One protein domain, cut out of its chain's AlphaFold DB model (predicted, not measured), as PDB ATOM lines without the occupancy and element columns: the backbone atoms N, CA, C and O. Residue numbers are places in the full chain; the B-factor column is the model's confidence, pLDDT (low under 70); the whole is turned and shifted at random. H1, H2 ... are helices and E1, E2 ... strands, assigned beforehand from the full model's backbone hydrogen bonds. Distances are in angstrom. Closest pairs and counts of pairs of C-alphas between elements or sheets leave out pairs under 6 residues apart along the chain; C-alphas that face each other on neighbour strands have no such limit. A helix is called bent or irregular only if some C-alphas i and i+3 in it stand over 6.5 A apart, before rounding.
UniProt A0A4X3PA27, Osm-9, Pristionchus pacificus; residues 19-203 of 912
ATOM      1  N   ASP A  19     -12.156  13.260  57.590       68.69
ATOM      2  CA  ASP A  19     -12.612  13.213  56.197       68.69
ATOM      3  C   ASP A  19     -13.349  14.504  55.797       68.69
ATOM      4  O   ASP A  19     -13.215  14.978  54.662       68.69
ATOM      5  N   GLU A  20     -14.039  15.155  56.741       74.75
ATOM      6  CA  GLU A  20     -14.649  16.471  56.518       74.75
ATOM      7  C   GLU A  20     -13.584  17.556  56.280       74.75
ATOM      8  O   GLU A  20     -13.711  18.353  55.342       74.75
ATOM      9  N   LYS A  21     -12.477  17.540  57.040       71.94
ATOM     10  CA  LYS A  21     -11.344  18.458  56.823       71.94
ATOM     11  C   LYS A  21     -10.738  18.293  55.429       71.94
ATOM     12  O   LYS A  21     -10.486  19.294  54.758       71.94
ATOM     13  N   TRP A  22     -10.512  17.056  54.974       75.81
ATOM     14  CA  TRP A  22      -9.986  16.792  53.627       75.81
ATOM     15  C   TRP A  22     -10.947  17.271  52.530       75.81
ATOM     16  O   TRP A  22     -10.506  17.875  51.549       75.81
ATOM     17  N   SER A  23     -12.256  17.071  52.717       81.12
ATOM     18  CA  SER A  23     -13.301  17.551  51.804       81.12
ATOM     19  C   SER A  23     -13.327  19.083  51.704       81.12
ATOM     20  O   SER A  23     -13.334  19.642  50.604       81.12
ATOM     21  N   ASN A  24     -13.256  19.785  52.839       83.06
ATOM     22  CA  ASN A  24     -13.224  21.250  52.874       83.06
ATOM     23  C   ASN A  24     -11.914  21.819  52.301       83.06
ATOM     24  O   ASN A  24     -11.957  22.748  51.494       83.06
ATOM     25  N   LEU A  25     -10.762  21.211  52.603       82.25
ATOM     26  CA  LEU A  25      -9.471  21.582  52.010       82.25
ATOM     27  C   LEU A  25      -9.488  21.444  50.479       82.25
ATOM     28  O   LEU A  25      -9.002  22.329  49.774       82.25
ATOM     29  N   TYR A  26     -10.089  20.375  49.949       82.38
ATOM     30  CA  TYR A  26     -10.241  20.191  48.505       82.38
ATOM     31  C   TYR A  26     -11.153  21.266  47.878       82.38
ATOM     32  O   TYR A  26     -10.791  21.862  46.861       82.38
ATOM     33  N   ARG A  27     -12.284  21.597  48.518       83.25
ATOM     34  CA  ARG A  27     -13.203  22.666  48.074       83.25
ATOM     35  C   ARG A  27     -12.535  24.044  48.023       83.25
ATOM     36  O   ARG A  27     -12.698  24.759  47.035       83.25
ATOM     37  N   GLU A  28     -11.759  24.423  49.039       83.00
ATOM     38  CA  GLU A  28     -11.016  25.694  49.012       83.00
ATOM     39  C   GLU A  28      -9.901  25.690  47.950       83.00
ATOM     40  O   GLU A  28      -9.627  26.721  47.326       83.00
ATOM     41  N   ARG A  29      -9.312  24.520  47.661       83.00
ATOM     42  CA  ARG A  29      -8.283  24.358  46.620       83.00
ATOM     43  C   ARG A  29      -8.871  24.534  45.218       83.00
ATOM     44  O   ARG A  29      -8.222  25.120  44.359       83.00
ATOM     45  N   GLU A  30     -10.119  24.121  44.997       80.69
ATOM     46  CA  GLU A  30     -10.845  24.397  43.749       80.69
ATOM     47  C   GLU A  30     -11.393  25.829  43.649       80.69
ATOM     48  O   GLU A  30     -11.606  26.319  42.538       80.69
ATOM     49  N   LYS A  31     -11.603  26.543  44.759       82.00
ATOM     50  CA  LYS A  31     -11.982  27.969  44.723       82.00
ATOM     51  C   LYS A  31     -10.810  28.865  44.321       82.00
ATOM     52  O   LYS A  31     -10.990  29.773  43.510       82.00
ATOM     53  N   ASN A  32      -9.621  28.618  44.865       83.44
ATOM     54  CA  ASN A  32      -8.473  29.514  44.726       83.44
ATOM     55  C   ASN A  32      -7.838  29.467  43.316       83.44
ATOM     56  O   ASN A  32      -7.524  28.405  42.781       83.44
ATOM     57  N   HIS A  33      -7.637  30.641  42.707       83.00
ATOM     58  CA  HIS A  33      -7.151  30.774  41.329       83.00
ATOM     59  C   HIS A  33      -5.700  30.307  41.134       83.00
ATOM     60  O   HIS A  33      -5.383  29.790  40.064       83.00
ATOM     61  N   LEU A  34      -4.842  30.411  42.158       85.06
ATOM     62  CA  LEU A  34      -3.427  30.009  42.084       85.06
ATOM     63  C   LEU A  34      -3.249  28.567  41.581       85.06
ATOM     64  O   LEU A  34      -2.466  28.306  40.666       85.06
ATOM     65  N   TYR A  35      -4.039  27.638  42.122       85.00
ATOM     66  CA  TYR A  35      -3.985  26.220  41.760       85.00
ATOM     67  C   TYR A  35      -4.525  25.921  40.352       85.00
ATOM     68  O   TYR A  35      -4.190  24.879  39.792       85.00
ATOM     69  N   LYS A  36      -5.327  26.823  39.766       83.81
ATOM     70  CA  LYS A  36      -5.818  26.735  38.376       83.81
ATOM     71  C   LYS A  36      -4.805  27.293  37.377       83.81
ATOM     72  O   LYS A  36      -4.671  26.758  36.280       83.81
ATOM     73  N   TRP A  37      -4.079  28.342  37.761       86.31
ATOM     74  CA  TRP A  37      -3.045  28.952  36.928       86.31
ATOM     75  C   TRP A  37      -1.820  28.049  36.771       86.31
ATOM     76  O   TRP A  37      -1.365  27.845  35.650       86.31
ATOM     77  N   VAL A  38      -1.322  27.477  37.874       81.81
ATOM     78  CA  VAL A  38      -0.167  26.560  37.847       81.81
ATOM     79  C   VAL A  38      -0.584  25.129  37.495       81.81
ATOM     80  O   VAL A  38       0.087  24.477  36.703       81.81
ATOM     81  N   GLY A  39      -1.708  24.656  38.046       76.19
ATOM     82  CA  GLY A  39      -2.228  23.307  37.826       76.19
ATOM     83  C   GLY A  39      -1.559  22.236  38.694       76.19
ATOM     84  O   GLY A  39      -0.411  21.849  38.502       76.19
ATOM     85  N   VAL A  40      -2.311  21.691  39.655       65.69
ATOM     86  CA  VAL A  40      -1.768  20.817  40.721       65.69
ATOM     87  C   VAL A  40      -1.246  19.460  40.213       65.69
ATOM     88  O   VAL A  40      -0.432  18.828  40.881       65.69
ATOM     89  N   ARG A  41      -1.707  18.967  39.052       63.53
ATOM     90  CA  ARG A  41      -1.340  17.631  38.531       63.53
ATOM     91  C   ARG A  41      -0.884  17.646  37.069       63.53
ATOM     92  O   ARG A  41       0.268  17.300  36.805       63.53
ATOM     93  N   LYS A  42      -1.750  18.037  36.127       62.34
ATOM     94  CA  LYS A  42      -1.452  18.131  34.685       62.34
ATOM     95  C   LYS A  42      -2.175  19.324  34.061       62.34
ATOM     96  O   LYS A  42      -3.318  19.581  34.430       62.34
ATOM     97  N   GLY A  43      -1.523  19.977  33.096       70.38
ATOM     98  CA  GLY A  43      -1.971  21.246  32.518       70.38
ATOM     99  C   GLY A  43      -1.883  22.405  33.516       70.38
ATOM    100  O   GLY A  43      -1.719  22.178  34.709       70.38
ATOM    101  N   GLY A  44      -2.002  23.633  33.020       78.81
ATOM    102  CA  GLY A  44      -2.026  24.869  33.804       78.81
ATOM    103  C   GLY A  44      -2.157  26.057  32.854       78.81
ATOM    104  O   GLY A  44      -1.562  26.031  31.776       78.81
ATOM    105  N   GLU A  45      -2.945  27.076  33.214       83.12
ATOM    106  CA  GLU A  45      -3.155  28.250  32.347       83.12
ATOM    107  C   GLU A  45      -1.811  28.905  31.981       83.12
ATOM    108  O   GLU A  45      -1.541  29.145  30.806       83.12
ATOM    109  N   LEU A  46      -0.929  29.074  32.973       84.88
ATOM    110  CA  LEU A  46       0.373  29.732  32.839       84.88
ATOM    111  C   LEU A  46       1.332  28.966  31.908       84.88
ATOM    112  O   LEU A  46       1.983  29.567  31.057       84.88
ATOM    113  N   ILE A  47       1.360  27.632  32.024       86.25
ATOM    114  CA  ILE A  47       2.167  26.748  31.167       86.25
ATOM    115  C   ILE A  47       1.657  26.827  29.720       86.25
ATOM    116  O   ILE A  47       2.437  27.056  28.802       86.25
ATOM    117  N   SER A  48       0.336  26.750  29.520       88.25
ATOM    118  CA  SER A  48      -0.284  26.802  28.186       88.25
ATOM    119  C   SER A  48      -0.201  28.166  27.483       88.25
ATOM    120  O   SER A  48      -0.519  28.260  26.296       88.25
ATOM    121  N   ILE A  49       0.172  29.219  28.219       87.94
ATOM    122  CA  ILE A  49       0.481  30.548  27.681       87.94
ATOM    123  C   ILE A  49       1.954  30.605  27.278       87.94
ATOM    124  O   ILE A  49       2.241  31.003  26.155       87.94
ATOM    125  N   TYR A  50       2.876  30.137  28.126       88.94
ATOM    126  CA  TYR A  50       4.302  30.062  27.782       88.94
ATOM    127  C   TYR A  50       4.562  29.178  26.548       88.94
ATOM    128  O   TYR A  50       5.319  29.562  25.663       88.94
ATOM    129  N   GLU A  51       3.851  28.052  26.416       88.75
ATOM    130  CA  GLU A  51       3.903  27.158  25.243       88.75
ATOM    131  C   GLU A  51       3.401  27.792  23.921       88.75
ATOM    132  O   GLU A  51       3.582  27.192  22.861       88.75
ATOM    133  N   LYS A  52       2.762  28.974  23.956       89.81
ATOM    134  CA  LYS A  52       2.200  29.670  22.775       89.81
ATOM    135  C   LYS A  52       2.829  31.035  22.514       89.81
ATOM    136  O   LYS A  52       3.246  31.320  21.397       89.81
ATOM    137  N   ASP A  53       2.859  31.859  23.555       87.56
ATOM    138  CA  ASP A  53       3.192  33.285  23.538       87.56
ATOM    139  C   ASP A  53       4.571  33.548  24.191       87.56
ATOM    140  O   ASP A  53       5.000  34.697  24.300       87.56
ATOM    141  N   GLY A  54       5.264  32.502  24.665       90.00
ATOM    142  CA  GLY A  54       6.592  32.590  25.272       90.00
ATOM    143  C   GLY A  54       6.655  33.469  26.527       90.00
ATOM    144  O   GLY A  54       5.713  33.542  27.322       90.00
ATOM    145  N   GLU A  55       7.795  34.138  26.707       88.69
ATOM    146  CA  GLU A  55       8.051  35.056  27.823       88.69
ATOM    147  C   GLU A  55       7.094  36.262  27.828       88.69
ATOM    148  O   GLU A  55       6.535  36.594  28.874       88.69
ATOM    149  N   GLU A  56       6.822  36.870  26.668       87.44
ATOM    150  CA  GLU A  56       5.911  38.022  26.559       87.44
ATOM    151  C   GLU A  56       4.483  37.672  27.010       87.44
ATOM    152  O   GLU A  56       3.838  38.458  27.712       87.44
ATOM    153  N   GLY A  57       4.001  36.467  26.688       88.38
ATOM    154  CA  GLY A  57       2.714  35.963  27.170       88.38
ATOM    155  C   GLY A  57       2.637  35.835  28.690       88.38
ATOM    156  O   GLY A  57       1.623  36.197  29.294       88.38
ATOM    157  N   VAL A  58       3.715  35.356  29.321       89.00
ATOM    158  CA  VAL A  58       3.826  35.261  30.787       89.00
ATOM    159  C   VAL A  58       3.846  36.651  31.422       89.00
ATOM    160  O   VAL A  58       3.151  36.863  32.416       89.00
ATOM    161  N   ILE A  59       4.569  37.613  30.840       89.00
ATOM    162  CA  ILE A  59       4.621  38.998  31.341       89.00
ATOM    163  C   ILE A  59       3.243  39.672  31.230       89.00
ATOM    164  O   ILE A  59       2.764  40.222  32.222       89.00
ATOM    165  N   ARG A  60       2.549  39.550  30.088       89.62
ATOM    166  CA  ARG A  60       1.182  40.081  29.905       89.62
ATOM    167  C   ARG A  60       0.207  39.502  30.936       89.62
ATOM    168  O   ARG A  60      -0.512  40.243  31.600       89.62
ATOM    169  N   PHE A  61       0.231  38.181  31.133       88.56
ATOM    170  CA  PHE A  61      -0.574  37.515  32.164       88.56
ATOM    171  C   PHE A  61      -0.243  38.015  33.578       88.56
ATOM    172  O   PHE A  61      -1.135  38.170  34.417       88.56
ATOM    173  N   ALA A  62       1.038  38.248  33.864       86.56
ATOM    174  CA  ALA A  62       1.496  38.713  35.164       86.56
ATOM    175  C   ALA A  62       0.998  40.138  35.471       86.56
ATOM    176  O   ALA A  62       0.571  40.414  36.593       86.56
ATOM    177  N   GLU A  63       0.972  41.020  34.477       85.56
ATOM    178  CA  GLU A  63       0.434  42.376  34.620       85.56
ATOM    179  C   GLU A  63      -1.093  42.375  34.790       85.56
ATOM    180  O   GLU A  63      -1.605  43.027  35.699       85.56
ATOM    181  N   GLU A  64      -1.819  41.569  34.008       86.94
ATOM    182  CA  GLU A  64      -3.281  41.441  34.115       86.94
ATOM    183  C   GLU A  64      -3.744  40.795  35.435       86.94
ATOM    184  O   GLU A  64      -4.704  41.259  36.056       86.94
ATOM    185  N   LYS A  65      -3.109  39.688  35.855       86.00
ATOM    186  CA  LYS A  65      -3.642  38.808  36.916       86.00
ATOM    187  C   LYS A  65      -2.814  38.763  38.199       86.00
ATOM    188  O   LYS A  65      -3.393  38.537  39.265       86.00
ATOM    189  N   ILE A  66      -1.493  38.962  38.135       86.44
ATOM    190  CA  ILE A  66      -0.603  38.865  39.308       86.44
ATOM    191  C   ILE A  66      -0.445  40.223  40.002       86.44
ATOM    192  O   ILE A  66      -0.588  40.282  41.225       86.44
ATOM    193  N   LEU A  67      -0.243  41.316  39.256       86.00
ATOM    194  CA  LEU A  67      -0.072  42.672  39.807       86.00
ATOM    195  C   LEU A  67      -1.149  43.054  40.856       86.00
ATOM    196  O   LEU A  67      -0.777  43.511  41.943       86.00
ATOM    197  N   PRO A  68      -2.462  42.782  40.654       86.31
ATOM    198  CA  PRO A  68      -3.492  43.107  41.649       86.31
ATOM    199  C   PRO A  68      -3.390  42.299  42.957       86.31
ATOM    200  O   PRO A  68      -3.960  42.699  43.980       86.31
ATOM    201  N   MET A  69      -2.674  41.169  42.959       84.25
ATOM    202  CA  MET A  69      -2.478  40.294  44.125       84.25
ATOM    203  C   MET A  69      -1.232  40.643  44.955       84.25
ATOM    204  O   MET A  69      -1.106  40.160  46.082       84.25
ATOM    205  N   LEU A  70      -0.366  41.538  44.472       86.38
ATOM    206  CA  LEU A  70       0.813  42.014  45.203       86.38
ATOM    207  C   LEU A  70       0.494  43.227  46.090       86.38
ATOM    208  O   LEU A  70      -0.362  44.053  45.760       86.38
ATOM    209  N   TYR A  71       1.179  43.361  47.225       84.12
ATOM    210  CA  TYR A  71       1.235  44.617  47.978       84.12
ATOM    211  C   TYR A  71       2.013  45.666  47.170       84.12
ATOM    212  O   TYR A  71       2.984  45.334  46.495       84.12
ATOM    213  N   ASN A  72       1.579  46.931  47.231       82.62
ATOM    214  CA  ASN A  72       2.236  48.067  46.564       82.62
ATOM    215  C   ASN A  72       2.554  47.824  45.070       82.62
ATOM    216  O   ASN A  72       3.609  48.237  44.593       82.62
ATOM    217  N   GLU A  73       1.687  47.083  44.367       77.19
ATOM    218  CA  GLU A  73       1.848  46.703  42.948       77.19
ATOM    219  C   GLU A  73       3.190  45.996  42.649       77.19
ATOM    220  O   GLU A  73       3.728  46.065  41.551       77.19
ATOM    221  N   GLY A  74       3.755  45.305  43.648       72.38
ATOM    222  CA  GLY A  74       5.033  44.596  43.545       72.38
ATOM    223  C   GLY A  74       6.277  45.477  43.699       72.38
ATOM    224  O   GLY A  74       7.386  44.952  43.669       72.38
ATOM    225  N   THR A  75       6.127  46.791  43.908       75.38
ATOM    226  CA  THR A  75       7.262  47.734  43.982       75.38
ATOM    227  C   THR A  75       8.054  47.656  45.290       75.38
ATOM    228  O   THR A  75       9.259  47.908  45.293       75.38
ATOM    229  N   LYS A  76       7.395  47.333  46.411       80.00
ATOM    230  CA  LYS A  76       8.004  47.204  47.748       80.00
ATOM    231  C   LYS A  76       7.261  46.155  48.580       80.00
ATOM    232  O   LYS A  76       6.031  46.245  48.667       80.00
ATOM    233  N   PRO A  77       7.961  45.219  49.247       84.75
ATOM    234  CA  PRO A  77       7.319  44.242  50.114       84.75
ATOM    235  C   PRO A  77       6.781  44.913  51.386       84.75
ATOM    236  O   PRO A  77       7.329  45.905  51.872       84.75
ATOM    237  N   GLN A  78       5.710  44.358  51.948       86.25
ATOM    238  CA  GLN A  78       5.125  44.792  53.212       86.25
ATOM    239  C   GLN A  78       5.614  43.893  54.357       86.25
ATOM    240  O   GLN A  78       5.663  42.675  54.213       86.25
ATOM    241  N   LEU A  79       5.948  44.487  55.505       88.25
ATOM    242  CA  LEU A  79       6.202  43.740  56.738       88.25
ATOM    243  C   LEU A  79       4.878  43.159  57.258       88.25
ATOM    244  O   LEU A  79       3.964  43.923  57.583       88.25
ATOM    245  N   ILE A  80       4.770  41.832  57.342       87.88
ATOM    246  CA  ILE A  80       3.619  41.167  57.964       87.88
ATOM    247  C   ILE A  80       3.847  41.093  59.471       87.88
ATOM    248  O   ILE A  80       4.861  40.562  59.931       87.88
ATOM    249  N   LYS A  81       2.875  41.600  60.234       88.25
ATOM    250  CA  LYS A  81       2.871  41.523  61.695       88.25
ATOM    251  C   LYS A  81       2.187  40.258  62.192       88.25
ATOM    252  O   LYS A  81       1.277  39.736  61.543       88.25
ATOM    253  N   PHE A  82       2.537  39.818  63.402       84.19
ATOM    254  CA  PHE A  82       1.910  38.639  64.023       84.19
ATOM    255  C   PHE A  82       0.372  38.750  64.093       84.19
ATOM    256  O   PHE A  82      -0.333  37.772  63.851       84.19
ATOM    257  N   ALA A  83      -0.166  39.953  64.330       84.75
ATOM    258  CA  ALA A  83      -1.609  40.203  64.351       84.75
ATOM    259  C   ALA A  83      -2.304  39.921  63.001       84.75
ATOM    260  O   ALA A  83      -3.400  39.355  62.979       84.75
ATOM    261  N   ASP A  84      -1.665  40.264  61.878       86.44
ATOM    262  CA  ASP A  84      -2.202  40.020  60.534       86.44
ATOM    263  C   ASP A  84      -2.149  38.527  60.178       86.44
ATOM    264  O   ASP A  84      -3.112  37.987  59.627       86.44
ATOM    265  N   TYR A  85      -1.072  37.835  60.575       85.06
ATOM    266  CA  TYR A  85      -0.958  36.377  60.463       85.06
ATOM    267  C   TYR A  85      -2.039  35.648  61.272       85.06
ATOM    268  O   TYR A  85      -2.732  34.789  60.727       85.06
ATOM    269  N   VAL A  86      -2.247  36.015  62.543       83.44
ATOM    270  CA  VAL A  86      -3.293  35.413  63.392       83.44
ATOM    271  C   VAL A  86      -4.686  35.671  62.813       83.44
ATOM    272  O   VAL A  86      -5.516  34.761  62.805       83.44
ATOM    273  N   LYS A  87      -4.950  36.869  62.275       86.25
ATOM    274  CA  LYS A  87      -6.221  37.185  61.608       86.25
ATOM    275  C   LYS A  87      -6.450  36.309  60.373       86.25
ATOM    276  O   LYS A  87      -7.509  35.695  60.263       86.25
ATOM    277  N   TRP A  88      -5.455  36.209  59.487       86.69
ATOM    278  CA  TRP A  88      -5.495  35.342  58.303       86.69
ATOM    279  C   TRP A  88      -5.721  33.870  58.681       86.69
ATOM    280  O   TRP A  88      -6.633  33.231  58.157       86.69
ATOM    281  N   LYS A  89      -4.957  33.355  59.652       83.81
ATOM    282  CA  LYS A  89      -5.032  31.959  60.104       83.81
ATOM    283  C   LYS A  89      -6.368  31.619  60.764       83.81
ATOM    284  O   LYS A  89      -6.878  30.523  60.555       83.81
ATOM    285  N   LYS A  90      -6.978  32.554  61.505       83.06
ATOM    286  CA  LYS A  90      -8.353  32.389  62.008       83.06
ATOM    287  C   LYS A  90      -9.348  32.247  60.857       83.06
ATOM    288  O   LYS A  90     -10.057  31.252  60.819       83.06
ATOM    289  N   THR A  91      -9.338  33.162  59.882       83.44
ATOM    290  CA  THR A  91     -10.221  33.078  58.702       83.44
ATOM    291  C   THR A  91     -10.044  31.768  57.926       83.44
ATOM    292  O   THR A  91     -11.039  31.164  57.529       83.44
ATOM    293  N   LEU A  92      -8.806  31.295  57.759       80.94
ATOM    294  CA  LEU A  92      -8.510  30.010  57.118       80.94
ATOM    295  C   LEU A  92      -9.067  28.819  57.920       80.94
ATOM    296  O   LEU A  92      -9.701  27.934  57.354       80.94
ATOM    297  N   ASN A  93      -8.888  28.810  59.244       79.00
ATOM    298  CA  ASN A  93      -9.433  27.764  60.111       79.00
ATOM    299  C   ASN A  93     -10.968  27.718  60.066       79.00
ATOM    300  O   ASN A  93     -11.532  26.625  59.989       79.00
ATOM    301  N   THR A  94     -11.643  28.875  60.019       80.25
ATOM    302  CA  THR A  94     -13.099  28.952  59.812       80.25
ATOM    303  C   THR A  94     -13.508  28.350  58.461       80.25
ATOM    304  O   THR A  94     -14.475  27.597  58.398       80.25
ATOM    305  N   GLN A  95     -12.762  28.626  57.382       77.56
ATOM    306  CA  GLN A  95     -13.017  28.066  56.042       77.56
ATOM    307  C   GLN A  95     -12.813  26.542  55.978       77.56
ATOM    308  O   GLN A  95     -13.524  25.858  55.248       77.56
ATOM    309  N   LEU A  96     -11.877  26.004  56.763       75.88
ATOM    310  CA  LEU A  96     -11.616  24.564  56.875       75.88
ATOM    311  C   LEU A  96     -12.559  23.839  57.859       75.88
ATOM    312  O   LEU A  96     -12.499  22.613  57.960       75.88
ATOM    313  N   GLY A  97     -13.426  24.564  58.575       70.94
ATOM    314  CA  GLY A  97     -14.358  23.997  59.558       70.94
ATOM    315  C   GLY A  97     -13.711  23.601  60.892       70.94
ATOM    316  O   GLY A  97     -14.214  22.717  61.578       70.94
ATOM    317  N   VAL A  98     -12.579  24.206  61.269       69.69
ATOM    318  CA  VAL A  98     -11.911  23.948  62.558       69.69
ATOM    319  C   VAL A  98     -12.542  24.818  63.651       69.69
ATOM    320  O   VAL A  98     -12.560  26.042  63.532       69.69
ATOM    321  N   ALA A  99     -13.038  24.197  64.726       57.84
ATOM    322  CA  ALA A  99     -13.713  24.891  65.827       57.84
ATOM    323  C   ALA A  99     -12.793  25.873  66.586       57.84
ATOM    324  O   ALA A  99     -11.618  25.591  66.829       57.84
ATOM    325  N   GLU A 100     -13.336  27.026  66.991       55.16
ATOM    326  CA  GLU A 100     -12.543  28.143  67.534       55.16
ATOM    327  C   GLU A 100     -12.112  27.975  69.004       55.16
ATOM    328  O   GLU A 100     -11.120  28.574  69.424       55.16
ATOM    329  N   GLU A 101     -12.831  27.163  69.789       43.84
ATOM    330  CA  GLU A 101     -12.838  27.202  71.267       43.84
ATOM    331  C   GLU A 101     -11.507  26.841  71.960       43.84
ATOM    332  O   GLU A 101     -11.362  27.052  73.163       43.84
ATOM    333  N   GLY A 102     -10.516  26.322  71.228       45.69
ATOM    334  CA  GLY A 102      -9.182  26.011  71.760       45.69
ATOM    335  C   GLY A 102      -8.083  27.028  71.426       45.69
ATOM    336  O   GLY A 102      -6.950  26.856  71.871       45.69
ATOM    337  N   ILE A 103      -8.357  28.049  70.603       50.12
ATOM    338  CA  ILE A 103      -7.307  28.777  69.865       50.12
ATOM    339  C   ILE A 103      -6.951  30.133  70.507       50.12
ATOM    340  O   ILE A 103      -7.040  31.203  69.894       50.12
ATOM    341  N   GLU A 104      -6.441  30.082  71.741       45.72
ATOM    342  CA  GLU A 104      -5.520  31.115  72.232       45.72
ATOM    343  C   GLU A 104      -4.157  30.950  71.534       45.72
ATOM    344  O   GLU A 104      -3.261  30.276  72.043       45.72
ATOM    345  N   MET A 105      -3.963  31.599  70.379       54.12
ATOM    346  CA  MET A 105      -2.629  31.742  69.767       54.12
ATOM    347  C   MET A 105      -1.777  32.754  70.551       54.12
ATOM    348  O   MET A 105      -1.438  33.830  70.058       54.12
ATOM    349  N   LYS A 106      -1.441  32.394  71.796       49.66
ATOM    350  CA  LYS A 106      -0.314  32.969  72.542       49.66
ATOM    351  C   LYS A 106       0.946  32.803  71.695       49.66
ATOM    352  O   LYS A 106       1.108  31.761  71.066       49.66
ATOM    353  N   GLU A 107       1.776  33.847  71.669       54.50
ATOM    354  CA  GLU A 107       2.923  34.046  70.768       54.50
ATOM    355  C   GLU A 107       3.575  32.737  70.293       54.50
ATOM    356  O   GLU A 107       4.328  32.090  71.029       54.50
ATOM    357  N   ASP A 108       3.285  32.338  69.047       59.75
ATOM    358  CA  ASP A 108       3.934  31.176  68.448       59.75
ATOM    359  C   ASP A 108       5.403  31.534  68.217       59.75
ATOM    360  O   ASP A 108       5.739  32.263  67.286       59.75
ATOM    361  N   ARG A 109       6.279  31.015  69.084       61.47
ATOM    362  CA  ARG A 109       7.724  31.296  69.107       61.47
ATOM    363  C   ARG A 109       8.448  30.958  67.795       61.47
ATOM    364  O   ARG A 109       9.614  31.319  67.637       61.47
ATOM    365  N   ARG A 110       7.790  30.249  66.871       68.88
ATOM    366  CA  ARG A 110       8.286  29.987  65.512       68.88
ATOM    367  C   ARG A 110       8.114  31.201  64.599       68.88
ATOM    368  O   ARG A 110       8.982  31.446  63.760       68.88
ATOM    369  N   TYR A 111       7.032  31.964  64.766       77.94
ATOM    370  CA  TYR A 111       6.711  33.105  63.917       77.94
ATOM    371  C   TYR A 111       7.687  34.265  64.143       77.94
ATOM    372  O   TYR A 111       7.963  34.671  65.271       77.94
ATOM    373  N   ARG A 112       8.176  34.834  63.040       79.62
ATOM    374  CA  ARG A 112       8.896  36.109  63.010       79.62
ATOM    375  C   ARG A 112       8.205  37.027  62.009       79.62
ATOM    376  O   ARG A 112       7.758  36.564  60.955       79.62
ATOM    377  N   GLU A 113       8.124  38.311  62.343       84.38
ATOM    378  CA  GLU A 113       7.691  39.329  61.385       84.38
ATOM    379  C   GLU A 113       8.675  39.343  60.211       84.38
ATOM    380  O   GLU A 113       9.892  39.331  60.407       84.38
ATOM    381  N   HIS A 114       8.145  39.293  58.992       84.25
ATOM    382  CA  HIS A 114       8.924  39.118  57.769       84.25
ATOM    383  C   HIS A 114       8.332  39.951  56.635       84.25
ATOM    384  O   HIS A 114       7.155  40.323  56.653       84.25
ATOM    385  N   TYR A 115       9.167  40.252  55.647       85.81
ATOM    386  CA  TYR A 115       8.759  40.973  54.451       85.81
ATOM    387  C   TYR A 115       8.081  40.027  53.465       85.81
ATOM    388  O   TYR A 115       8.564  38.926  53.218       85.81
ATOM    389  N   ALA A 116       6.965  40.470  52.900       85.38
ATOM    390  CA  ALA A 116       6.170  39.699  51.960       85.38
ATOM    391  C   ALA A 116       5.660  40.581  50.820       85.38
ATOM    392  O   ALA A 116       5.238  41.720  51.041       85.38
ATOM    393  N   SER A 117       5.644  40.044  49.603       86.00
ATOM    394  CA  SER A 117       5.088  40.746  48.441       86.00
ATOM    395  C   SER A 117       3.652  40.309  48.148       86.00
ATOM    396  O   SER A 117       2.811  41.137  47.798       86.00
ATOM    397  N   TRP A 118       3.315  39.033  48.360       87.88
ATOM    398  CA  TRP A 118       1.973  38.519  48.062       87.88
ATOM    399  C   TRP A 118       0.947  38.765  49.181       87.88
ATOM    400  O   TRP A 118       1.166  38.368  50.336       87.88
ATOM    401  N   LYS A 119      -0.216  39.341  48.829       87.50
ATOM    402  CA  LYS A 119      -1.325  39.659  49.754       87.50
ATOM    403  C   LYS A 119      -1.830  38.417  50.493       87.50
ATOM    404  O   LYS A 119      -2.289  37.473  49.853       87.50
ATOM    405  N   LEU A 120      -1.843  38.449  51.834       83.94
ATOM    406  CA  LEU A 120      -2.302  37.338  52.696       83.94
ATOM    407  C   LEU A 120      -3.636  36.728  52.231       83.94
ATOM    408  O   LEU A 120      -3.725  35.530  51.973       83.94
ATOM    409  N   ASN A 121      -4.647  37.573  52.015       83.19
ATOM    410  CA  ASN A 121      -6.002  37.183  51.597       83.19
ATOM    411  C   ASN A 121      -6.092  36.624  50.154       83.19
ATOM    412  O   ASN A 121      -7.196  36.416  49.649       83.19
ATOM    413  N   LYS A 122      -4.959  36.462  49.458       83.94
ATOM    414  CA  LYS A 122      -4.839  35.949  48.082       83.94
ATOM    415  C   LYS A 122      -3.770  34.855  47.933       83.94
ATOM    416  O   LYS A 122      -3.486  34.461  46.806       83.94
ATOM    417  N   ARG A 123      -3.166  34.378  49.029       86.12
ATOM    418  CA  ARG A 123      -2.231  33.233  49.041       86.12
ATOM    419  C   ARG A 123      -2.960  31.904  48.830       86.12
ATOM    420  O   ARG A 123      -4.191  31.874  48.816       86.12
ATOM    421  N   GLY A 124      -2.214  30.812  48.665       84.06
ATOM    422  CA  GLY A 124      -2.777  29.458  48.763       84.06
ATOM    423  C   GLY A 124      -3.264  29.126  50.181       84.06
ATOM    424  O   GLY A 124      -3.031  29.888  51.120       84.06
ATOM    425  N   ILE A 125      -3.923  27.973  50.332       82.50
ATOM    426  CA  ILE A 125      -4.368  27.426  51.630       82.50
ATOM    427  C   ILE A 125      -3.176  27.323  52.579       82.50
ATOM    428  O   ILE A 125      -3.220  27.816  53.701       82.50
ATOM    429  N   ASP A 126      -2.070  26.775  52.084       78.38
ATOM    430  CA  ASP A 126      -0.854  26.539  52.857       78.38
ATOM    431  C   ASP A 126       0.017  27.818  52.980       78.38
ATOM    432  O   ASP A 126       1.176  27.792  53.403       78.38
ATOM    433  N   GLY A 127      -0.551  28.984  52.639       83.31
ATOM    434  CA  GLY A 127       0.103  30.293  52.718       83.31
ATOM    435  C   GLY A 127       1.110  30.572  51.605       83.31
ATOM    436  O   GLY A 127       1.908  31.504  51.711       83.31
ATOM    437  N   GLU A 128       1.094  29.764  50.552       86.38
ATOM    438  CA  GLU A 128       2.067  29.787  49.462       86.38
ATOM    439  C   GLU A 128       1.830  30.904  48.425       86.38
ATOM    440  O   GLU A 128       0.787  31.565  48.398       86.38
ATOM    441  N   ASN A 129       2.827  31.088  47.557       88.62
ATOM    442  CA  ASN A 129       2.860  32.040  46.438       88.62
ATOM    443  C   ASN A 129       2.964  31.233  45.118       88.62
ATOM    444  O   ASN A 129       3.395  30.080  45.137       88.62
ATOM    445  N   ILE A 130       2.610  31.822  43.973       88.31
ATOM    446  CA  ILE A 130       2.762  31.225  42.639       88.31
ATOM    447  C   ILE A 130       4.188  30.711  42.378       88.31
ATOM    448  O   ILE A 130       4.335  29.634  41.813       88.31
ATOM    449  N   ILE A 131       5.225  31.409  42.867       89.19
ATOM    450  CA  ILE A 131       6.626  30.952  42.771       89.19
ATOM    451  C   ILE A 131       6.828  29.636  43.528       89.19
ATOM    452  O   ILE A 131       7.402  28.708  42.976       89.19
ATOM    453  N   HIS A 132       6.306  29.505  44.751       89.81
ATOM    454  CA  HIS A 132       6.392  28.253  45.506       89.81
ATOM    455  C   HIS A 132       5.696  27.093  44.773       89.81
ATOM    456  O   HIS A 132       6.253  26.004  44.680       89.81
ATOM    457  N   LEU A 133       4.516  27.338  44.188       88.38
ATOM    458  CA  LEU A 133       3.793  26.336  43.396       88.38
ATOM    459  C   LEU A 133       4.508  25.964  42.088       88.38
ATOM    460  O   LEU A 133       4.380  24.825  41.651       88.38
ATOM    461  N   LEU A 134       5.236  26.898  41.466       89.12
ATOM    462  CA  LEU A 134       6.037  26.644  40.266       89.12
ATOM    463  C   LEU A 134       7.332  25.892  40.590       89.12
ATOM    464  O   LEU A 134       7.645  24.929  39.904       89.12
ATOM    465  N   LEU A 135       8.061  26.282  41.639       88.50
ATOM    466  CA  LEU A 135       9.298  25.598  42.029       88.50
ATOM    467  C   LEU A 135       9.031  24.189  42.577       88.50
ATOM    468  O   LEU A 135       9.832  23.301  42.351       88.50
ATOM    469  N   ASN A 136       7.878  23.946  43.209       88.31
ATOM    470  CA  ASN A 136       7.437  22.611  43.642       88.31
ATOM    471  C   ASN A 136       6.928  21.718  42.475       88.31
ATOM    472  O   ASN A 136       6.232  20.722  42.695       88.31
ATOM    473  N   ARG A 137       7.209  22.082  41.214       84.12
ATOM    474  CA  ARG A 137       6.943  21.277  40.013       84.12
ATOM    475  C   ARG A 137       8.271  20.891  39.375       84.12
ATOM    476  O   ARG A 137       8.990  21.749  38.884       84.12
ATOM    477  N   GLU A 138       8.510  19.590  39.243       77.44
ATOM    478  CA  GLU A 138       9.700  18.991  38.609       77.44
ATOM    479  C   GLU A 138       9.769  19.195  37.069       77.44
ATOM    480  O   GLU A 138      10.258  18.336  36.337       77.44
ATOM    481  N   GLN A 139       9.232  20.297  36.533       84.81
ATOM    482  CA  GLN A 139       9.220  20.604  35.100       84.81
ATOM    483  C   GLN A 139      10.141  21.796  34.795       84.81
ATOM    484  O   GLN A 139       9.953  22.853  35.398       84.81
ATOM    485  N   PRO A 140      11.053  21.704  33.805       84.94
ATOM    486  CA  PRO A 140      12.003  22.782  33.499       84.94
ATOM    487  C   PRO A 140      11.306  24.098  33.122       84.94
ATOM    488  O   PRO A 140      11.696  25.165  33.584       84.94
ATOM    489  N   VAL A 141      10.192  23.999  32.390       88.12
ATOM    490  CA  VAL A 141       9.307  25.122  32.043       88.12
ATOM    491  C   VAL A 141       8.804  25.876  33.283       88.12
ATOM    492  O   VAL A 141       8.662  27.094  33.249       88.12
ATOM    493  N   CYS A 142       8.560  25.197  34.410       87.38
ATOM    494  CA  CYS A 142       8.130  25.872  35.635       87.38
ATOM    495  C   CYS A 142       9.266  26.680  36.284       87.38
ATOM    496  O   CYS A 142       8.994  27.761  36.806       87.38
ATOM    497  N   TYR A 143      10.521  26.224  36.190       88.62
ATOM    498  CA  TYR A 143      11.692  26.994  36.630       88.62
ATOM    499  C   TYR A 143      11.978  28.184  35.700       88.62
ATOM    500  O   TYR A 143      12.304  29.270  36.170       88.62
ATOM    501  N   GLU A 144      11.806  28.034  34.383       89.38
ATOM    502  CA  GLU A 144      11.894  29.147  33.421       89.38
ATOM    503  C   GLU A 144      10.841  30.230  33.706       89.38
ATOM    504  O   GLU A 144      11.189  31.393  33.912       89.38
ATOM    505  N   ILE A 145       9.566  29.846  33.836       89.81
ATOM    506  CA  ILE A 145       8.472  30.769  34.178       89.81
ATOM    507  C   ILE A 145       8.696  31.415  35.558       89.81
ATOM    508  O   ILE A 145       8.459  32.614  35.720       89.81
ATOM    509  N   ALA A 146       9.181  30.665  36.555       90.31
ATOM    510  CA  ALA A 146       9.513  31.223  37.866       90.31
ATOM    511  C   ALA A 146      10.634  32.273  37.779       90.31
ATOM    512  O   ALA A 146      10.521  33.325  38.409       90.31
ATOM    513  N   ARG A 147      11.674  32.039  36.967       91.50
ATOM    514  CA  ARG A 147      12.762  33.004  36.743       91.50
ATOM    515  C   ARG A 147      12.282  34.268  36.028       91.50
ATOM    516  O   ARG A 147      12.596  35.358  36.495       91.50
ATOM    517  N   ILE A 148      11.443  34.151  34.995       90.81
ATOM    518  CA  ILE A 148      10.801  35.301  34.321       90.81
ATOM    519  C   ILE A 148      10.011  36.153  35.330       90.81
ATOM    520  O   ILE A 148      10.182  37.373  35.405       90.81
ATOM    521  N   LEU A 149       9.188  35.519  36.173       88.81
ATOM    522  CA  LEU A 149       8.403  36.216  37.200       88.81
ATOM    523  C   LEU A 149       9.275  36.856  38.295       88.81
ATOM    524  O   LEU A 149       8.934  37.932  38.784       88.81
ATOM    525  N   LEU A 150      10.400  36.237  38.662       90.12
ATOM    526  CA  LEU A 150      11.373  36.792  39.612       90.12
ATOM    527  C   LEU A 150      12.166  37.970  39.023       90.12
ATOM    528  O   LEU A 150      12.463  38.911  39.755       90.12
ATOM    529  N   ILE A 151      12.474  37.963  37.723       90.25
ATOM    530  CA  ILE A 151      13.068  39.116  37.024       90.25
ATOM    531  C   ILE A 151      12.060  40.274  36.964       90.25
ATOM    532  O   ILE A 151      12.424  41.419  37.234       90.25
ATOM    533  N   ARG A 152      10.781  39.996  36.659       88.38
ATOM    534  CA  ARG A 152       9.739  41.037  36.582       88.38
ATOM    535  C   ARG A 152       9.367  41.616  37.950       88.38
ATOM    536  O   ARG A 152       9.106  42.815  38.034       88.38
ATOM    537  N   PHE A 153       9.359  40.797  39.004       87.06
ATOM    538  CA  PHE A 153       8.995  41.206  40.365       87.06
ATOM    539  C   PHE A 153       9.987  40.686  41.436       87.06
ATOM    540  O   PHE A 153       9.665  39.749  42.177       87.06
ATOM    541  N   PRO A 154      11.160  41.327  41.607       85.88
ATOM    542  CA  PRO A 154      12.166  40.909  42.588       85.88
ATOM    543  C   PRO A 154      11.650  40.662  44.023       85.88
ATOM    544  O   PRO A 154      12.024  39.642  44.605       85.88
ATOM    545  N   PRO A 155      10.736  41.478  44.604       85.88
ATOM    546  CA  PRO A 155      10.304  41.293  45.995       85.88
ATOM    547  C   PRO A 155       9.549  39.993  46.315       85.88
ATOM    548  O   PRO A 155       9.331  39.712  47.495       85.88
ATOM    549  N   LEU A 156       9.143  39.186  45.322       86.06
ATOM    550  CA  LEU A 156       8.568  37.852  45.581       86.06
ATOM    551  C   LEU A 156       9.604  36.886  46.185       86.06
ATOM    552  O   LEU A 156       9.213  35.916  46.832       86.06
ATOM    553  N   ALA A 157      10.903  37.165  46.034       87.12
ATOM    554  CA  ALA A 157      11.991  36.361  46.595       87.12
ATOM    555  C   ALA A 157      12.005  36.310  48.140       87.12
ATOM    556  O   ALA A 157      12.595  35.394  48.713       87.12
ATOM    557  N   HIS A 158      11.346  37.258  48.821       86.69
ATOM    558  CA  HIS A 158      11.234  37.278  50.287       86.69
ATOM    559  C   HIS A 158      10.091  36.407  50.844       86.69
ATOM    560  O   HIS A 158      10.047  36.163  52.049       86.69
ATOM    561  N   ASP A 159       9.139  35.967  50.012       88.25
ATOM    562  CA  ASP A 159       7.944  35.275  50.502       88.25
ATOM    563  C   ASP A 159       8.260  33.885  51.086       88.25
ATOM    564  O   ASP A 159       9.056  33.120  50.539       88.25
ATOM    565  N   ILE A 160       7.549  33.525  52.163       90.06
ATOM    566  CA  ILE A 160       7.597  32.202  52.815       90.06
ATOM    567  C   ILE A 160       6.226  31.506  52.835       90.06
ATOM    568  O   ILE A 160       5.187  32.157  52.680       90.06
ATOM    569  N   TYR A 161       6.229  30.193  53.073       89.50
ATOM    570  CA  TYR A 161       5.070  29.382  53.467       89.50
ATOM    571  C   TYR A 161       4.571  29.741  54.877       89.50
ATOM    572  O   TYR A 161       5.370  29.960  55.792       89.50
ATOM    573  N   LEU A 162       3.244  29.741  55.073       86.12
ATOM    574  CA  LEU A 162       2.590  30.165  56.328       86.12
ATOM    575  C   LEU A 162       1.690  29.090  56.978       86.12
ATOM    576  O   LEU A 162       1.289  29.260  58.135       86.12
ATOM    577  N   GLY A 163       1.379  28.002  56.264       82.00
ATOM    578  CA  GLY A 163       0.665  26.830  56.783       82.00
ATOM    579  C   GLY A 163       1.522  25.979  57.728       82.00
ATOM    580  O   GLY A 163       2.746  25.979  57.638       82.00
ATOM    581  N   ASP A 164       0.884  25.248  58.648       79.06
ATOM    582  CA  ASP A 164       1.560  24.604  59.790       79.06
ATOM    583  C   ASP A 164       2.552  23.482  59.426       79.06
ATOM    584  O   ASP A 164       3.491  23.223  60.184       79.06
ATOM    585  N   GLU A 165       2.379  22.817  58.283       83.19
ATOM    586  CA  GLU A 165       3.265  21.724  57.859       83.19
ATOM    587  C   GLU A 165       4.579  22.251  57.270       83.19
ATOM    588  O   GLU A 165       5.647  21.863  57.742       83.19
ATOM    589  N   MET A 166       4.517  23.198  56.329       86.75
ATOM    590  CA  MET A 166       5.689  23.734  55.608       86.75
ATOM    591  C   MET A 166       6.173  25.101  56.133       86.75
ATOM    592  O   MET A 166       6.953  25.781  55.468       86.75
ATOM    593  N   PHE A 167       5.707  25.529  57.313       88.19
ATOM    594  CA  PHE A 167       5.937  26.871  57.866       88.19
ATOM    595  C   PHE A 167       7.397  27.352  57.766       88.19
ATOM    596  O   PHE A 167       8.329  26.678  58.218       88.19
ATOM    597  N   GLY A 168       7.593  28.552  57.213       87.88
ATOM    598  CA  GLY A 168       8.906  29.191  57.104       87.88
ATOM    599  C   GLY A 168       9.797  28.688  55.965       87.88
ATOM    600  O   GLY A 168      10.872  29.251  55.758       87.88
ATOM    601  N   GLN A 169       9.371  27.679  55.194       90.75
ATOM    602  CA  GLN A 169      10.027  27.342  53.930       90.75
ATOM    603  C   GLN A 169       9.915  28.530  52.960       90.75
ATOM    604  O   GLN A 169       8.852  29.139  52.843       90.75
ATOM    605  N   SER A 170      11.005  28.852  52.265       91.50
ATOM    606  CA  SER A 170      11.071  29.920  51.256       91.50
ATOM    607  C   SER A 170      11.331  29.353  49.858       91.50
ATOM    608  O   SER A 170      11.761  28.206  49.718       91.50
ATOM    609  N   ALA A 171      11.150  30.171  48.818       91.38
ATOM    610  CA  ALA A 171      11.478  29.803  47.437       91.38
ATOM    611  C   ALA A 171      12.935  29.314  47.282       91.38
ATOM    612  O   ALA A 171      13.193  28.371  46.537       91.38
ATOM    613  N   LEU A 172      13.868  29.888  48.053       93.25
ATOM    614  CA  LEU A 172      15.276  29.478  48.078       93.25
ATOM    615  C   LEU A 172      15.452  28.038  48.583       93.25
ATOM    616  O   LEU A 172      16.246  27.292  48.023       93.25
ATOM    617  N   HIS A 173      14.671  27.602  49.577       92.44
ATOM    618  CA  HIS A 173      14.705  26.209  50.033       92.44
ATOM    619  C   HIS A 173      14.247  25.232  48.939       92.44
ATOM    620  O   HIS A 173      14.829  24.160  48.815       92.44
ATOM    621  N   LEU A 174      13.228  25.587  48.142       91.06
ATOM    622  CA  LEU A 174      12.766  24.745  47.029       91.06
ATOM    623  C   LEU A 174      13.814  24.660  45.911       91.06
ATOM    624  O   LEU A 174      14.127  23.561  45.464       91.06
ATOM    625  N   ALA A 175      14.405  25.788  45.507       92.06
ATOM    626  CA  ALA A 175      15.447  25.804  44.476       92.06
ATOM    627  C   ALA A 175      16.656  24.920  44.854       92.06
ATOM    628  O   ALA A 175      17.179  24.200  44.007       92.06
ATOM    629  N   ILE A 176      17.035  24.897  46.139       93.25
ATOM    630  CA  ILE A 176      18.104  24.034  46.670       93.25
ATOM    631  C   ILE A 176      17.706  22.546  46.671       93.25
ATOM    632  O   ILE A 176      18.539  21.701  46.360       93.25
ATOM    633  N   VAL A 177      16.449  22.206  46.990       91.06
ATOM    634  CA  VAL A 177      15.937  20.815  46.930       91.06
ATOM    635  C   VAL A 177      15.942  20.269  45.495       91.06
ATOM    636  O   VAL A 177      16.141  19.073  45.299       91.06
ATOM    637  N   HIS A 178      15.747  21.138  44.500       89.12
ATOM    638  CA  HIS A 178      15.740  20.783  43.077       89.12
ATOM    639  C   HIS A 178      17.093  20.988  42.365       89.12
ATOM    640  O   HIS A 178      17.160  20.829  41.149       89.12
ATOM    641  N   ASP A 179      18.163  21.294  43.113       90.50
ATOM    642  CA  ASP A 179      19.542  21.483  42.627       90.50
ATOM    643  C   ASP A 179      19.726  22.631  41.598       90.50
ATOM    644  O   ASP A 179      20.730  22.699  40.886       90.50
ATOM    645  N   ASP A 180      18.775  23.572  41.524       90.81
ATOM    646  CA  ASP A 180      18.775  24.671  40.547       90.81
ATOM    647  C   ASP A 180      19.644  25.852  41.013       90.81
ATOM    648  O   ASP A 180      19.191  26.791  41.680       90.81
ATOM    649  N   TYR A 181      20.914  25.809  40.608       92.12
ATOM    650  CA  TYR A 181      21.893  26.879  40.802       92.12
ATOM    651  C   TYR A 181      21.442  28.227  40.199       92.12
ATOM    652  O   TYR A 181      21.662  29.273  40.811       92.12
ATOM    653  N   GLU A 182      20.797  28.243  39.027       93.00
ATOM    654  CA  GLU A 182      20.444  29.487  38.323       93.00
ATOM    655  C   GLU A 182      19.299  30.224  39.033       93.00
ATOM    656  O   GLU A 182      19.369  31.440  39.240       93.00
ATOM    657  N   THR A 183      18.277  29.495  39.491       92.25
ATOM    658  CA  THR A 183      17.208  30.063  40.328       92.25
ATOM    659  C   THR A 183      17.718  30.445  41.720       92.25
ATOM    660  O   THR A 183      17.326  31.499  42.227       92.25
ATOM    661  N   CYS A 184      18.626  29.670  42.332       94.06
ATOM    662  CA  CYS A 184      19.275  30.068  43.591       94.06
ATOM    663  C   CYS A 184      20.013  31.408  43.449       94.06
ATOM    664  O   CYS A 184      19.826  32.304  44.277       94.06
ATOM    665  N   GLN A 185      20.794  31.578  42.377       94.38
ATOM    666  CA  GLN A 185      21.520  32.816  42.109       94.38
ATOM    667  C   GLN A 185      20.566  34.003  41.922       94.38
ATOM    668  O   GLN A 185      20.779  35.051  42.534       94.38
ATOM    669  N   LEU A 186      19.502  33.843  41.129       93.81
ATOM    670  CA  LEU A 186      18.519  34.903  40.885       93.81
ATOM    671  C   LEU A 186      17.767  35.310  42.165       93.81
ATOM    672  O   LEU A 186      17.582  36.498  42.422       93.81
ATOM    673  N   LEU A 187      17.369  34.343  42.998       93.25
ATOM    674  CA  LEU A 187      16.714  34.610  44.282       93.25
ATOM    675  C   LEU A 187      17.613  35.419  45.226       93.25
ATOM    676  O   LEU A 187      17.141  36.365  45.857       93.25
ATOM    677  N   LEU A 188      18.904  35.085  45.301       93.56
ATOM    678  CA  LEU A 188      19.871  35.795  46.144       93.56
ATOM    679  C   LEU A 188      20.201  37.195  45.603       93.56
ATOM    680  O   LEU A 188      20.271  38.142  46.384       93.56
ATOM    681  N   GLN A 189      20.305  37.365  44.281       92.38
ATOM    682  CA  GLN A 189      20.424  38.686  43.641       92.38
ATOM    683  C   GLN A 189      19.205  39.580  43.920       92.38
ATOM    684  O   GLN A 189      19.359  40.778  44.152       92.38
ATOM    685  N   ASN A 190      18.010  38.988  43.978       90.44
ATOM    686  CA  ASN A 190      16.763  39.658  44.353       90.44
ATOM    687  C   ASN A 190      16.586  39.859  45.876       90.44
ATOM    688  O   ASN A 190      15.550  40.364  46.308       90.44
ATOM    689  N   GLY A 191      17.576  39.494  46.700       88.00
ATOM    690  CA  GLY A 191      17.569  39.742  48.144       88.00
ATOM    691  C   GLY A 191      16.780  38.730  48.985       88.00
ATOM    692  O   GLY A 191      16.312  39.085  50.070       88.00
ATOM    693  N   ALA A 192      16.611  37.487  48.520       90.50
ATOM    694  CA  ALA A 192      16.065  36.404  49.344       90.50
ATOM    695  C   ALA A 192      16.836  36.257  50.672       90.50
ATOM    696  O   ALA A 192      18.065  36.339  50.701       90.50
ATOM    697  N   ASP A 193      16.121  35.999  51.773       89.94
ATOM    698  CA  ASP A 193      16.751  35.809  53.083       89.94
ATOM    699  C   ASP A 193      17.527  34.482  53.134       89.94
ATOM    700  O   ASP A 193      16.957  33.392  53.229       89.94
ATOM    701  N   VAL A 194      18.854  34.608  53.099       91.50
ATOM    702  CA  VAL A 194      19.840  33.521  53.199       91.50
ATOM    703  C   VAL A 194      19.713  32.740  54.515       91.50
ATOM    704  O   VAL A 194      20.085  31.567  54.586       91.50
ATOM    705  N   ASN A 195      19.164  33.380  55.552       90.75
ATOM    706  CA  ASN A 195      19.051  32.870  56.916       90.75
ATOM    707  C   ASN A 195      17.585  32.593  57.321       90.75
ATOM    708  O   ASN A 195      17.289  32.441  58.514       90.75
ATOM    709  N   ALA A 196      16.675  32.490  56.339       89.75
ATOM    710  CA  ALA A 196      15.290  32.057  56.533       89.75
ATOM    711  C   ALA A 196      15.220  30.680  57.226       89.75
ATOM    712  O   ALA A 196      16.144  29.876  57.103       89.75
ATOM    713  N   ARG A 197      14.125  30.387  57.947       88.69
ATOM    714  CA  ARG A 197      14.005  29.165  58.772       88.69
ATOM    715  C   ARG A 197      12.744  28.347  58.496       88.69
ATOM    716  O   ARG A 197      11.666  28.681  58.992       88.69
ATOM    717  N   ALA A 198      12.909  27.217  57.816       90.25
ATOM    718  CA  ALA A 198      11.892  26.189  57.618       90.25
ATOM    719  C   ALA A 198      11.642  25.386  58.916       90.25
ATOM    720  O   ALA A 198      12.224  24.327  59.133       90.25
ATOM    721  N   SER A 199      10.779  25.914  59.794       86.12
ATOM    722  CA  SER A 199      10.478  25.375  61.140       86.12
ATOM    723  C   SER A 199       9.094  24.705  61.259       86.12
ATOM    724  O   SER A 199       8.598  24.440  62.361       86.12
ATOM    725  N   GLY A 200       8.458  24.431  60.116       84.81
ATOM    726  CA  GLY A 200       7.174  23.737  60.011       84.81
ATOM    727  C   GLY A 200       7.188  22.295  60.514       84.81
ATOM    728  O   GLY A 200       8.233  21.651  60.630       84.81
ATOM    729  N   ASN A 201       5.995  21.776  60.814       82.81
ATOM    730  CA  ASN A 201       5.828  20.448  61.403       82.81
ATOM    731  C   ASN A 201       6.370  19.324  60.501       82.81
ATOM    732  O   ASN A 201       6.778  18.287  61.019       82.81
ATOM    733  N   PHE A 202       6.417  19.502  59.175       84.25
ATOM    734  CA  PHE A 202       7.013  18.535  58.249       84.25
ATOM    735  C   PHE A 202       8.487  18.274  58.590       84.25
ATOM    736  O   PHE A 202       8.862  17.125  58.827       84.25
ATOM    737  N   PHE A 203       9.270  19.347  58.742       84.88
ATOM    738  CA  PHE A 203      10.724  19.324  58.933       84.88
ATOM    739  C   PHE A 203      11.191  18.823  60.310       84.88
ATOM    740  O   PHE A 203      12.387  18.634  60.521       84.88
TER     741      PHE A 203
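This is residues 19 to 203 of the 912 residues of the protein "Osm-9" of Pristionchus pacificus (UniProt A0A4X3PA27). Two helical hairpins, H6 with H7 and H9 with H10, stack side by side, and the bent helix H3, folded back on itself as H3a and H3b, packs across H7. H5 lies toward the other end of the long axis, where H1 comes near it, and a long loop, residues 96 to 113, makes that far end. The printed part has 185 residues with ten named helices and two short strands, in the order H1 H2 H3 H4 E1 H5 E2 H6 H7 H8 H9 H10; E1 and E2 form an antiparallel sheet of two. The class is mostly helix, and the whole is compact, with a radius of gyration of the C-alphas of 16.3 A and spans of 50 by 35 by 31 A.

Find C-alpha 19 at (-12.612, 13.213, 56.197); from there H1 runs 18.7 A to residue 31. H2 is residues 34 to 38. H3, residues 45 to 69, was assigned as one helix by its hydrogen bonds but is bent: C-alphas 52 and 55 are 9.4 A apart. Its arms are H3a, residues 45 to 52, and H3b, residues 55 to 69, 20.1 A long and irregular, with C-alphas 64 and 67 6.6 A apart. Next come H4, 71 to 74, E1, 78 to 80, H5, 82 to 95 and 20.0 A long, E2, 114 to 116, and H6, 130 to 135. H7 starts at C-alpha 140, (12.003, 22.782, 33.499), and runs 18.7 A to residue 152. H8, 154 to 158, H9, 171 to 177, and H10, 181 to 189, follow; H10 ends at (20.424, 38.686, 43.641).

H1 and H5 are close but not clearly touching, C-alphas 24 and 95 being closest at 7.5 A. H2 touches H6, closest at C-alphas 34 and 130, 6.3 A. H3b touches H7 at a steep tilt of 62 degrees, closest at C-alphas 55 and 148, 7.1 A. H4 is close to H3b but not clearly touching, C-alphas 67 and 73 being closest at 5.5 A. Between E1 and E2, look at N 78 and O 116, 2.8 A apart. The hairpin H6 and H7 is closest at C-alphas 134 and 142, 5.1 A. H9 touches H6, C-alphas 171 and 132 being closest at 5.7 A, at a shallow tilt of 14 degrees, the same way. The hairpin H9 and H10 is closest at C-alphas 175 and 184, 5.8 A. H10 touches H7, C-alphas 183 and 147 being closest at 6.4 A, and only just touches H8, with 3 pairs of C-alphas within 8 A, closest at 187 and 157, 5.5 A. Every O i to N i+4 pair is within hydrogen-bond range in H1, H2, H5, H6, H7, H9 and H10; the figures are 3 of 4 in H3a, 8 of 11 in H3b and 0 of 1 in H8, whose O i to N i+3 pairs are 2 of 2, and H4 is too short for such a pair.

The two C-alphas farthest apart, Lys 52 and Glu 101, are 50.8 A apart. The printed part has no cut, and its long links are H5 to E2, E2 to H6 and H8 to H9. Mean pLDDT of the printed part is 83.3; residue 19, residues 40 to 42 and residues 98 to 110 are under 70.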